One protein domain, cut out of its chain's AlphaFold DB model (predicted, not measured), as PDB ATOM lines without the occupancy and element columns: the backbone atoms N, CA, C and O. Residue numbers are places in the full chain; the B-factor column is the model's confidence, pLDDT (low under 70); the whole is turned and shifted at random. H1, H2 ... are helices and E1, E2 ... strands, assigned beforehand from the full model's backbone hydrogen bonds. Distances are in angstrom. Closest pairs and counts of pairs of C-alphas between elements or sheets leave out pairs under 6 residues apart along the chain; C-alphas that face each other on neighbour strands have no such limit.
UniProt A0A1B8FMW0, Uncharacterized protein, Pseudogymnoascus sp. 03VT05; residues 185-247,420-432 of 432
ATOM      1  N   HIS A 185     -10.536  50.401  -0.480       60.00
ATOM      2  CA  HIS A 185     -10.926  50.410  -1.881       60.00
ATOM      3  C   HIS A 185     -10.157  49.406  -2.759       60.00
ATOM      4  O   HIS A 185     -10.777  48.551  -3.385       60.00
ATOM      5  N   ASP A 186      -8.822  49.445  -2.784       62.84
ATOM      6  CA  ASP A 186      -8.037  48.544  -3.644       62.84
ATOM      7  C   ASP A 186      -8.043  47.102  -3.137       62.84
ATOM      8  O   ASP A 186      -7.981  46.155  -3.923       62.84
ATOM      9  N   TYR A 187      -8.135  46.901  -1.822       70.25
ATOM     10  CA  TYR A 187      -8.358  45.576  -1.261       70.25
ATOM     11  C   TYR A 187      -9.740  45.039  -1.629       70.25
ATOM     12  O   TYR A 187      -9.817  43.905  -2.097       70.25
ATOM     13  N   ILE A 188     -10.809  45.829  -1.472       76.31
ATOM     14  CA  ILE A 188     -12.166  45.420  -1.860       76.31
ATOM     15  C   ILE A 188     -12.194  45.113  -3.355       76.31
ATOM     16  O   ILE A 188     -12.688  44.055  -3.729       76.31
ATOM     17  N   LYS A 189     -11.589  45.949  -4.210       77.25
ATOM     18  CA  LYS A 189     -11.488  45.687  -5.655       77.25
ATOM     19  C   LYS A 189     -10.754  44.387  -5.960       77.25
ATOM     20  O   LYS A 189     -11.285  43.538  -6.667       77.25
ATOM     21  N   ARG A 190      -9.556  44.188  -5.397       78.88
ATOM     22  CA  ARG A 190      -8.788  42.946  -5.597       78.88
ATOM     23  C   ARG A 190      -9.530  41.718  -5.076       78.88
ATOM     24  O   ARG A 190      -9.482  40.678  -5.719       78.88
ATOM     25  N   THR A 191     -10.217  41.836  -3.944       80.75
ATOM     26  CA  THR A 191     -11.033  40.766  -3.347       80.75
ATOM     27  C   THR A 191     -12.234  40.442  -4.231       80.75
ATOM     28  O   THR A 191     -12.481  39.274  -4.515       80.75
ATOM     29  N   THR A 192     -12.917  41.471  -4.731       85.25
ATOM     30  CA  THR A 192     -14.040  41.358  -5.669       85.25
ATOM     31  C   THR A 192     -13.611  40.604  -6.922       85.25
ATOM     32  O   THR A 192     -14.231  39.603  -7.253       85.25
ATOM     33  N   ILE A 193     -12.485  40.995  -7.533       86.44
ATOM     34  CA  ILE A 193     -11.913  40.313  -8.705       86.44
ATOM     35  C   ILE A 193     -11.513  38.871  -8.364       86.44
ATOM     36  O   ILE A 193     -11.882  37.943  -9.078       86.44
ATOM     37  N   LYS A 194     -10.770  38.664  -7.266       89.31
ATOM     38  CA  LYS A 194     -10.259  37.345  -6.853       89.31
ATOM     39  C   LYS A 194     -11.382  36.317  -6.696       89.31
ATOM     40  O   LYS A 194     -11.184  35.157  -7.046       89.31
ATOM     41  N   TYR A 195     -12.523  36.733  -6.152       89.69
ATOM     42  CA  TYR A 195     -13.653  35.850  -5.863       89.69
ATOM     43  C   TYR A 195     -14.843  36.044  -6.818       89.69
ATOM     44  O   TYR A 195     -15.887  35.432  -6.600       89.69
ATOM     45  N   ASN A 196     -14.693  36.848  -7.880       90.12
ATOM     46  CA  ASN A 196     -15.744  37.165  -8.857       90.12
ATOM     47  C   ASN A 196     -17.066  37.601  -8.188       90.12
ATOM     48  O   ASN A 196     -18.136  37.059  -8.480       90.12
ATOM     49  N   LEU A 197     -16.967  38.510  -7.210       88.75
ATOM     50  CA  LEU A 197     -18.103  38.937  -6.380       88.75
ATOM     51  C   LEU A 197     -18.993  39.968  -7.081       88.75
ATOM     52  O   LEU A 197     -20.151  40.111  -6.714       88.75
ATOM     53  N   ASP A 198     -18.474  40.675  -8.081       88.06
ATOM     54  CA  ASP A 198     -19.194  41.680  -8.865       88.06
ATOM     55  C   ASP A 198     -20.190  41.079  -9.860       88.06
ATOM     56  O   ASP A 198     -21.094  41.782 -10.301       88.06
ATOM     57  N   ARG A 199     -20.088  39.776 -10.160       92.62
ATOM     58  CA  ARG A 199     -21.017  39.057 -11.048       92.62
ATOM     59  C   ARG A 199     -22.489  39.275 -10.682       92.62
ATOM     60  O   ARG A 199     -23.311  39.433 -11.578       92.62
ATOM     61  N   ASP A 200     -22.805  39.251  -9.387       86.81
ATOM     62  CA  ASP A 200     -24.182  39.324  -8.878       86.81
ATOM     63  C   ASP A 200     -24.506  40.711  -8.283       86.81
ATOM     64  O   ASP A 200     -25.507  40.879  -7.586       86.81
ATOM     65  N   VAL A 201     -23.652  41.715  -8.526       88.38
ATOM     66  CA  VAL A 201     -23.805  43.073  -7.991       88.38
ATOM     67  C   VAL A 201     -24.257  44.019  -9.091       88.38
ATOM     68  O   VAL A 201     -23.578  44.201 -10.099       88.38
ATOM     69  N   GLN A 202     -25.372  44.704  -8.852       86.44
ATOM     70  CA  GLN A 202     -25.830  45.776  -9.720       86.44
ATOM     71  C   GLN A 202     -25.465  47.142  -9.130       86.44
ATOM     72  O   GLN A 202     -26.021  47.574  -8.121       86.44
ATOM     73  N   LEU A 203     -24.509  47.820  -9.763       86.44
ATOM     74  CA  LEU A 203     -24.096  49.179  -9.402       86.44
ATOM     75  C   LEU A 203     -25.043  50.230 -10.006       86.44
ATOM     76  O   LEU A 203     -25.950  49.896 -10.770       86.44
ATOM     77  N   ASN A 204     -24.846  51.505  -9.648       83.75
ATOM     78  CA  ASN A 204     -25.671  52.636 -10.108       83.75
ATOM     79  C   ASN A 204     -27.178  52.392  -9.923       83.75
ATOM     80  O   ASN A 204     -27.997  52.765 -10.760       83.75
ATOM     81  N   THR A 205     -27.521  51.707  -8.831       88.69
ATOM     82  CA  THR A 205     -28.877  51.265  -8.517       88.69
ATOM     83  C   THR A 205     -29.169  51.588  -7.057       88.69
ATOM     84  O   THR A 205     -28.470  51.119  -6.158       88.69
ATOM     85  N   ALA A 206     -30.183  52.413  -6.811       89.12
ATOM     86  CA  ALA A 206     -30.591  52.840  -5.482       89.12
ATOM     87  C   ALA A 206     -31.926  52.188  -5.118       89.12
ATOM     88  O   ALA A 206     -32.942  52.440  -5.765       89.12
ATOM     89  N   ILE A 207     -31.948  51.380  -4.056       92.56
ATOM     90  CA  ILE A 207     -33.205  50.843  -3.519       92.56
ATOM     91  C   ILE A 207     -34.087  52.014  -3.067       92.56
ATOM     92  O   ILE A 207     -33.616  52.907  -2.365       92.56
ATOM     93  N   LYS A 208     -35.359  52.011  -3.471       93.88
ATOM     94  CA  LYS A 208     -36.369  53.013  -3.093       93.88
ATOM     95  C   LYS A 208     -37.368  52.475  -2.088       93.88
ATOM     96  O   LYS A 208     -37.732  53.184  -1.151       93.88
ATOM     97  N   SER A 209     -37.747  51.210  -2.236       95.25
ATOM     98  CA  SER A 209     -38.612  50.534  -1.279       95.25
ATOM     99  C   SER A 209     -38.314  49.042  -1.210       95.25
ATOM    100  O   SER A 209     -38.016  48.417  -2.227       95.25
ATOM    101  N   ALA A 210     -38.484  48.456  -0.033       95.88
ATOM    102  CA  ALA A 210     -38.629  47.025   0.158       95.88
ATOM    103  C   ALA A 210     -39.854  46.786   1.046       95.88
ATOM    104  O   ALA A 210     -39.882  47.173   2.214       95.88
ATOM    105  N   ILE A 211     -40.889  46.178   0.474       97.00
ATOM    106  CA  ILE A 211     -42.197  46.016   1.109       97.00
ATOM    107  C   ILE A 211     -42.496  44.529   1.230       97.00
ATOM    108  O   ILE A 211     -42.515  43.809   0.234       97.00
ATOM    109  N   TRP A 212     -42.729  44.061   2.448       96.44
ATOM    110  CA  TRP A 212     -43.130  42.687   2.701       96.44
ATOM    111  C   TRP A 212     -44.565  42.444   2.232       96.44
ATOM    112  O   TRP A 212     -45.496  43.125   2.667       96.44
ATOM    113  N   ASP A 213     -44.748  41.438   1.382       95.25
ATOM    114  CA  ASP A 213     -46.057  40.966   0.954       95.25
ATOM    115  C   ASP A 213     -46.456  39.718   1.755       95.25
ATOM    116  O   ASP A 213     -45.888  38.631   1.613       95.25
ATOM    117  N   ASP A 214     -47.471  39.867   2.606       91.44
ATOM    118  CA  ASP A 214     -47.977  38.782   3.439       91.44
ATOM    119  C   ASP A 214     -48.705  37.680   2.659       91.44
ATOM    120  O   ASP A 214     -48.803  36.563   3.173       91.44
ATOM    121  N   ALA A 215     -49.200  37.948   1.449       93.56
ATOM    122  CA  ALA A 215     -49.855  36.937   0.626       93.56
ATOM    123  C   ALA A 215     -48.824  36.029  -0.054       93.56
ATOM    124  O   ALA A 215     -48.968  34.807  -0.029       93.56
ATOM    125  N   THR A 216     -47.768  36.616  -0.622       95.12
ATOM    126  CA  THR A 216     -46.735  35.871  -1.362       95.12
ATOM    127  C   THR A 216     -45.566  35.421  -0.491       95.12
ATOM    128  O   THR A 216     -44.803  34.552  -0.906       95.12
ATOM    129  N   LYS A 217     -45.440  35.971   0.725       93.94
ATOM    130  CA  LYS A 217     -44.310  35.758   1.645       93.94
ATOM    131  C   LYS A 217     -42.965  36.145   1.024       93.94
ATOM    132  O   LYS A 217     -41.956  35.489   1.270       93.94
ATOM    133  N   LYS A 218     -42.967  37.220   0.235       96.62
ATOM    134  CA  LYS A 218     -41.786  37.777  -0.431       96.62
ATOM    135  C   LYS A 218     -41.670  39.276  -0.166       96.62
ATOM    136  O   LYS A 218     -42.659  39.971   0.058       96.62
ATOM    137  N   TRP A 219     -40.447  39.779  -0.227       97.12
ATOM    138  CA  TRP A 219     -40.141  41.202  -0.290       97.12
ATOM    139  C   TRP A 219     -40.308  41.696  -1.714       97.12
ATOM    140  O   TRP A 219     -39.609  41.221  -2.600       97.12
ATOM    141  N   LYS A 220     -41.178  42.680  -1.917       97.44
ATOM    142  CA  LYS A 220     -41.280  43.451  -3.154       97.44
ATOM    143  C   LYS A 220     -40.306  44.611  -3.085       97.44
ATOM    144  O   LYS A 220     -40.459  45.512  -2.260       97.44
ATOM    145  N   ILE A 221     -39.286  44.563  -3.924       96.25
ATOM    146  CA  ILE A 221     -38.186  45.518  -3.945       96.25
ATOM    147  C   ILE A 221     -38.364  46.405  -5.167       96.25
ATOM    148  O   ILE A 221     -38.512  45.901  -6.278       96.25
ATOM    149  N   LYS A 222     -38.327  47.720  -4.959       96.69
ATOM    150  CA  LYS A 222     -38.208  48.701  -6.034       96.69
ATOM    151  C   LYS A 222     -36.870  49.394  -5.925       96.69
ATOM    152  O   LYS A 222     -36.494  49.851  -4.842       96.69
ATOM    153  N   ALA A 223     -36.176  49.482  -7.042       93.44
ATOM    154  CA  ALA A 223     -34.908  50.166  -7.145       93.44
ATOM    155  C   ALA A 223     -34.900  51.061  -8.379       93.44
ATOM    156  O   ALA A 223     -35.360  50.655  -9.443       93.44
ATOM    157  N   ASP A 224     -34.341  52.252  -8.235       90.69
ATOM    158  CA  ASP A 224     -34.057  53.115  -9.372       90.69
ATOM    159  C   ASP A 224     -32.676  52.767  -9.900       90.69
ATOM    160  O   ASP A 224     -31.717  52.700  -9.131       90.69
ATOM    161  N   PHE A 225     -32.570  52.583 -11.208       87.88
ATOM    162  CA  PHE A 225     -31.299  52.445 -11.901       87.88
ATOM    163  C   PHE A 225     -31.230  53.464 -13.036       87.88
ATOM    164  O   PHE A 225     -32.244  54.022 -13.464       87.88
ATOM    165  N   GLU A 226     -30.026  53.722 -13.539       77.94
ATOM    166  CA  GLU A 226     -29.835  54.625 -14.672       77.94
ATOM    167  C   GLU A 226     -30.571  54.085 -15.917       77.94
ATOM    168  O   GLU A 226     -30.120  53.144 -16.568       77.94
ATOM    169  N   GLY A 227     -31.749  54.651 -16.211       74.31
ATOM    170  CA  GLY A 227     -32.615  54.235 -17.321       74.31
ATOM    171  C   GLY A 227     -33.986  53.665 -16.933       74.31
ATOM    172  O   GLY A 227     -34.767  53.372 -17.839       74.31
ATOM    173  N   GLY A 228     -34.328  53.537 -15.642       86.50
ATOM    174  CA  GLY A 228     -35.681  53.141 -15.238       86.50
ATOM    175  C   GLY A 228     -35.834  52.640 -13.800       86.50
ATOM    176  O   GLY A 228     -35.008  52.897 -12.928       86.50
ATOM    177  N   ILE A 229     -36.925  51.905 -13.572       91.44
ATOM    178  CA  ILE A 229     -37.255  51.268 -12.292       91.44
ATOM    179  C   ILE A 229     -37.111  49.755 -12.457       91.44
ATOM    180  O   ILE A 229     -37.639  49.177 -13.408       91.44
ATOM    181  N   ILE A 230     -36.419  49.119 -11.520       91.00
ATOM    182  CA  ILE A 230     -36.405  47.668 -11.347       91.00
ATOM    183  C   ILE A 230     -37.379  47.319 -10.242       91.00
ATOM    184  O   ILE A 230     -37.286  47.834  -9.128       91.00
ATOM    185  N   GLU A 231     -38.282  46.400 -10.553       94.88
ATOM    186  CA  GLU A 231     -39.107  45.727  -9.564       94.88
ATOM    187  C   GLU A 231     -38.656  44.272  -9.483       94.88
ATOM    188  O   GLU A 231     -38.501  43.599 -10.503       94.88
ATOM    189  N   ASN A 232     -38.398  43.798  -8.270       92.62
ATOM    190  CA  ASN A 232     -37.955  42.434  -8.035       92.62
ATOM    191  C   ASN A 232     -38.606  41.869  -6.773       92.62
ATOM    192  O   ASN A 232     -39.118  42.612  -5.932       92.62
ATOM    193  N   GLU A 233     -38.563  40.550  -6.632       96.12
ATOM    194  CA  GLU A 233     -39.034  39.856  -5.445       96.12
ATOM    195  C   GLU A 233     -37.921  39.020  -4.816       96.12
ATOM    196  O   GLU A 233     -37.154  38.356  -5.511       96.12
ATOM    197  N   ALA A 234     -37.847  39.021  -3.487       94.31
ATOM    198  CA  ALA A 234     -36.870  38.230  -2.748       94.31
ATOM    199  C   ALA A 234     -37.509  37.520  -1.554       94.31
ATOM    200  O   ALA A 234     -38.318  38.095  -0.830       94.31
ATOM    201  N   ASP A 235     -37.111  36.276  -1.304       94.56
ATOM    202  CA  ASP A 235     -37.531  35.542  -0.104       94.56
ATOM    203  C   ASP A 235     -36.832  36.077   1.160       94.56
ATOM    204  O   ASP A 235     -37.403  36.076   2.250       94.56
ATOM    205  N   ILE A 236     -35.600  36.583   1.012       93.00
ATOM    206  CA  ILE A 236     -34.774  37.132   2.093       93.00
ATOM    207  C   ILE A 236     -34.211  38.484   1.656       93.00
ATOM    208  O   ILE A 236     -33.627  38.600   0.581       93.00
ATOM    209  N   LEU A 237     -34.340  39.491   2.522       90.62
ATOM    210  CA  LEU A 237     -33.702  40.796   2.363       90.62
ATOM    211  C   LEU A 237     -32.564  40.936   3.382       90.62
ATOM    212  O   LEU A 237     -32.807  40.952   4.588       90.62
ATOM    213  N   VAL A 238     -31.326  41.068   2.900       91.75
ATOM    214  CA  VAL A 238     -30.154  41.380   3.733       91.75
ATOM    215  C   VAL A 238     -29.778  42.841   3.512       91.75
ATOM    216  O   VAL A 238     -29.331  43.213   2.430       91.75
ATOM    217  N   ASN A 239     -29.949  43.682   4.535       87.44
ATOM    218  CA  ASN A 239     -29.552  45.084   4.445       87.44
ATOM    219  C   ASN A 239     -28.063  45.264   4.793       87.44
ATOM    220  O   ASN A 239     -27.688  45.257   5.964       87.44
ATOM    221  N   GLY A 240     -27.238  45.465   3.765       85.56
ATOM    222  CA  GLY A 240     -25.809  45.771   3.877       85.56
ATOM    223  C   GLY A 240     -25.452  47.258   3.739       85.56
ATOM    224  O   GLY A 240     -24.303  47.558   3.437       85.56
ATOM    225  N   SER A 241     -26.391  48.198   3.925       82.31
ATOM    226  CA  SER A 241     -26.192  49.631   3.614       82.31
ATOM    227  C   SER A 241     -25.215  50.392   4.527       82.31
ATOM    228  O   SER A 241     -25.027  51.591   4.346       82.31
ATOM    229  N   GLY A 242     -24.644  49.748   5.548       80.69
ATOM    230  CA  GLY A 242     -23.779  50.399   6.538       80.69
ATOM    231  C   GLY A 242     -24.518  51.312   7.533       80.69
ATOM    232  O   GLY A 242     -25.738  51.484   7.469       80.69
ATOM    233  N   ILE A 243     -23.753  51.868   8.483       76.00
ATOM    234  CA  ILE A 243     -24.254  52.658   9.631       76.00
ATOM    235  C   ILE A 243     -23.860  54.143   9.595       76.00
ATOM    236  O   ILE A 243     -24.352  54.916  10.408       76.00
ATOM    237  N   LEU A 244     -22.945  54.529   8.702       74.25
ATOM    238  CA  LEU A 244     -22.500  55.909   8.512       74.25
ATOM    239  C   LEU A 244     -23.027  56.377   7.163       74.25
ATOM    240  O   LEU A 244     -22.573  55.883   6.131       74.25
ATOM    241  N   LYS A 245     -24.009  57.273   7.180       68.44
ATOM    242  CA  LYS A 245     -24.720  57.692   5.976       68.44
ATOM    243  C   LYS A 245     -24.593  59.183   5.768       68.44
ATOM    244  O   LYS A 245     -24.912  59.952   6.668       68.44
ATOM    245  N   ASP A 246     -24.147  59.566   4.586       65.81
ATOM    246  CA  ASP A 246     -24.165  60.948   4.131       65.81
ATOM    247  C   ASP A 246     -24.512  60.937   2.641       65.81
ATOM    248  O   ASP A 246     -23.838  60.282   1.848       65.81
ATOM    249  N   GLU A 247     -25.601  61.610   2.276       57.91
ATOM    250  CA  GLU A 247     -26.052  61.726   0.884       57.91
ATOM    251  C   GLU A 247     -25.323  62.855   0.135       57.91
ATOM    252  O   GLU A 247     -25.439  62.960  -1.084       57.91
ATOM    253  N   PRO A 420     -32.925  52.605   7.335       84.50
ATOM    254  CA  PRO A 420     -32.616  52.528   5.900       84.50
ATOM    255  C   PRO A 420     -32.987  53.809   5.126       84.50
ATOM    256  O   PRO A 420     -33.950  54.478   5.483       84.50
ATOM    257  N   ASN A 421     -32.274  54.119   4.032       84.94
ATOM    258  CA  ASN A 421     -32.564  55.298   3.178       84.94
ATOM    259  C   ASN A 421     -33.666  55.021   2.144       84.94
ATOM    260  O   ASN A 421     -33.845  55.752   1.176       84.94
ATOM    261  N   PHE A 422     -34.379  53.922   2.334       89.88
ATOM    262  CA  PHE A 422     -35.461  53.472   1.487       89.88
ATOM    263  C   PHE A 422     -36.634  53.096   2.376       89.88
ATOM    264  O   PHE A 422     -36.468  52.776   3.558       89.88
ATOM    265  N   GLU A 423     -37.827  53.134   1.806       93.44
ATOM    266  CA  GLU A 423     -39.030  52.726   2.509       93.44
ATOM    267  C   GLU A 423     -38.955  51.229   2.820       93.44
ATOM    268  O   GLU A 423     -38.950  50.395   1.916       93.44
ATOM    269  N   LEU A 424     -38.870  50.875   4.101       93.62
ATOM    270  CA  LEU A 424     -38.866  49.487   4.546       93.62
ATOM    271  C   LEU A 424     -40.151  49.215   5.323       93.62
ATOM    272  O   LEU A 424     -40.294  49.635   6.472       93.62
ATOM    273  N   ILE A 425     -41.070  48.493   4.687       94.31
ATOM    274  CA  ILE A 425     -42.354  48.115   5.276       94.31
ATOM    275  C   ILE A 425     -42.347  46.612   5.534       94.31
ATOM    276  O   ILE A 425     -42.280  45.811   4.607       94.31
ATOM    277  N   GLY A 426     -42.423  46.225   6.803       91.88
ATOM    278  CA  GLY A 426     -42.566  44.838   7.227       91.88
ATOM    279  C   GLY A 426     -44.021  44.357   7.240       91.88
ATOM    280  O   GLY A 426     -44.947  45.048   6.812       91.88
ATOM    281  N   ALA A 427     -44.227  43.157   7.786       87.94
ATOM    282  CA  ALA A 427     -45.543  42.527   7.884       87.94
ATOM    283  C   ALA A 427     -46.607  43.425   8.528       87.94
ATOM    284  O   ALA A 427     -46.333  44.186   9.465       87.94
ATOM    285  N   ASN A 428     -47.846  43.288   8.048       87.38
ATOM    286  CA  ASN A 428     -48.989  44.116   8.445       87.38
ATOM    287  C   ASN A 428     -48.802  45.632   8.200       87.38
ATOM    288  O   ASN A 428     -49.386  46.441   8.922       87.38
ATOM    289  N   GLY A 429     -47.975  46.033   7.227       85.56
ATOM    290  CA  GLY A 429     -47.820  47.440   6.835       85.56
ATOM    291  C   GLY A 429     -47.009  48.299   7.812       85.56
ATOM    292  O   GLY A 429     -47.154  49.520   7.823       85.56
ATOM    293  N   ARG A 430     -46.176  47.693   8.669       88.19
ATOM    294  CA  ARG A 430     -45.387  48.429   9.671       88.19
ATOM    295  C   ARG A 430     -44.088  48.969   9.076       88.19
ATOM    296  O   ARG A 430     -43.266  48.179   8.619       88.19
ATOM    297  N   SER A 431     -43.879  50.283   9.146       88.31
ATOM    298  CA  SER A 431     -42.585  50.907   8.829       88.31
ATOM    299  C   SER A 431     -41.552  50.605   9.913       88.31
ATOM    300  O   SER A 431     -41.902  50.579  11.096       88.31
ATOM    301  N   LEU A 432     -40.294  50.422   9.499       75.00
ATOM    302  CA  LEU A 432     -39.134  50.494  10.393       75.00
ATOM    303  C   LEU A 432     -38.819  51.943  10.793       75.00
ATOM    304  O   LEU A 432     -39.001  52.849   9.937       75.00
TER     305      LEU A 432
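Overview. This is residues 185 to 247 and 420 to 432 of the 432 residues of an uncharacterized protein of Pseudogymnoascus sp. 03VT05 (UniProt A0A1B8FMW0). A twisted, four-stranded sheet makes the body, and one helix, H1, is set well away from it on the strand of chain that leads into E1, with residues 190 to 196 sticking out free. Past E4, the end of the chain folds back, residues 430 to 431 pairing antiparallel with residues 425 to 426 of E4. The 76 printed residues hold H1, E1, E2, E3 and E4 in that order, a mixed class; the mixed sheet runs E3, E2, E1, E4. The whole is loose, with a radius of gyration of the C-alphas of 14.6 A, and elongated, spanning 43 by 26 by 25 A.

Along the chain. H1, residues 185 to 195, is 15.3 A long and begins at C-alpha 185 (-10.926, 50.410, -1.881). E1, residues 205 to 213, measures 22.2 A and bends by 56 degrees at residue 208. E2, residues 218 to 225, measures 21.4 A, and E3, residues 228 to 234, 19.5 A. E4, residues 423 to 426, ends at C-alpha 426 (-42.566, 44.838, 7.227).

Arrangement. H1 is not on the sheet; every O i to N i+4 pair in it is within hydrogen-bond range. E1, E2 and E3 form a meander, each strand the antiparallel neighbour of the one before, in two hairpins. Between E1 and E2, N 206 and O 224 are within hydrogen-bond range at 2.8 A; between E2 and E3, N 221 and O 232 are within hydrogen-bond range at 2.8 A. E4, an edge strand, is parallel to E1 at 23 degrees, with N 210 and O 423 2.8 A apart.

Size, cuts and confidence. The C-alphas of Asp 186 and Ala 215 are farthest apart, 43.6 A. Residues 248 to 419 are not printed; C-alphas 247 and 420 are 12.4 A apart across the cut. Of the links printed whole, none is long. Residues 185 to 186 and 245 to 247 have pLDDT under 70.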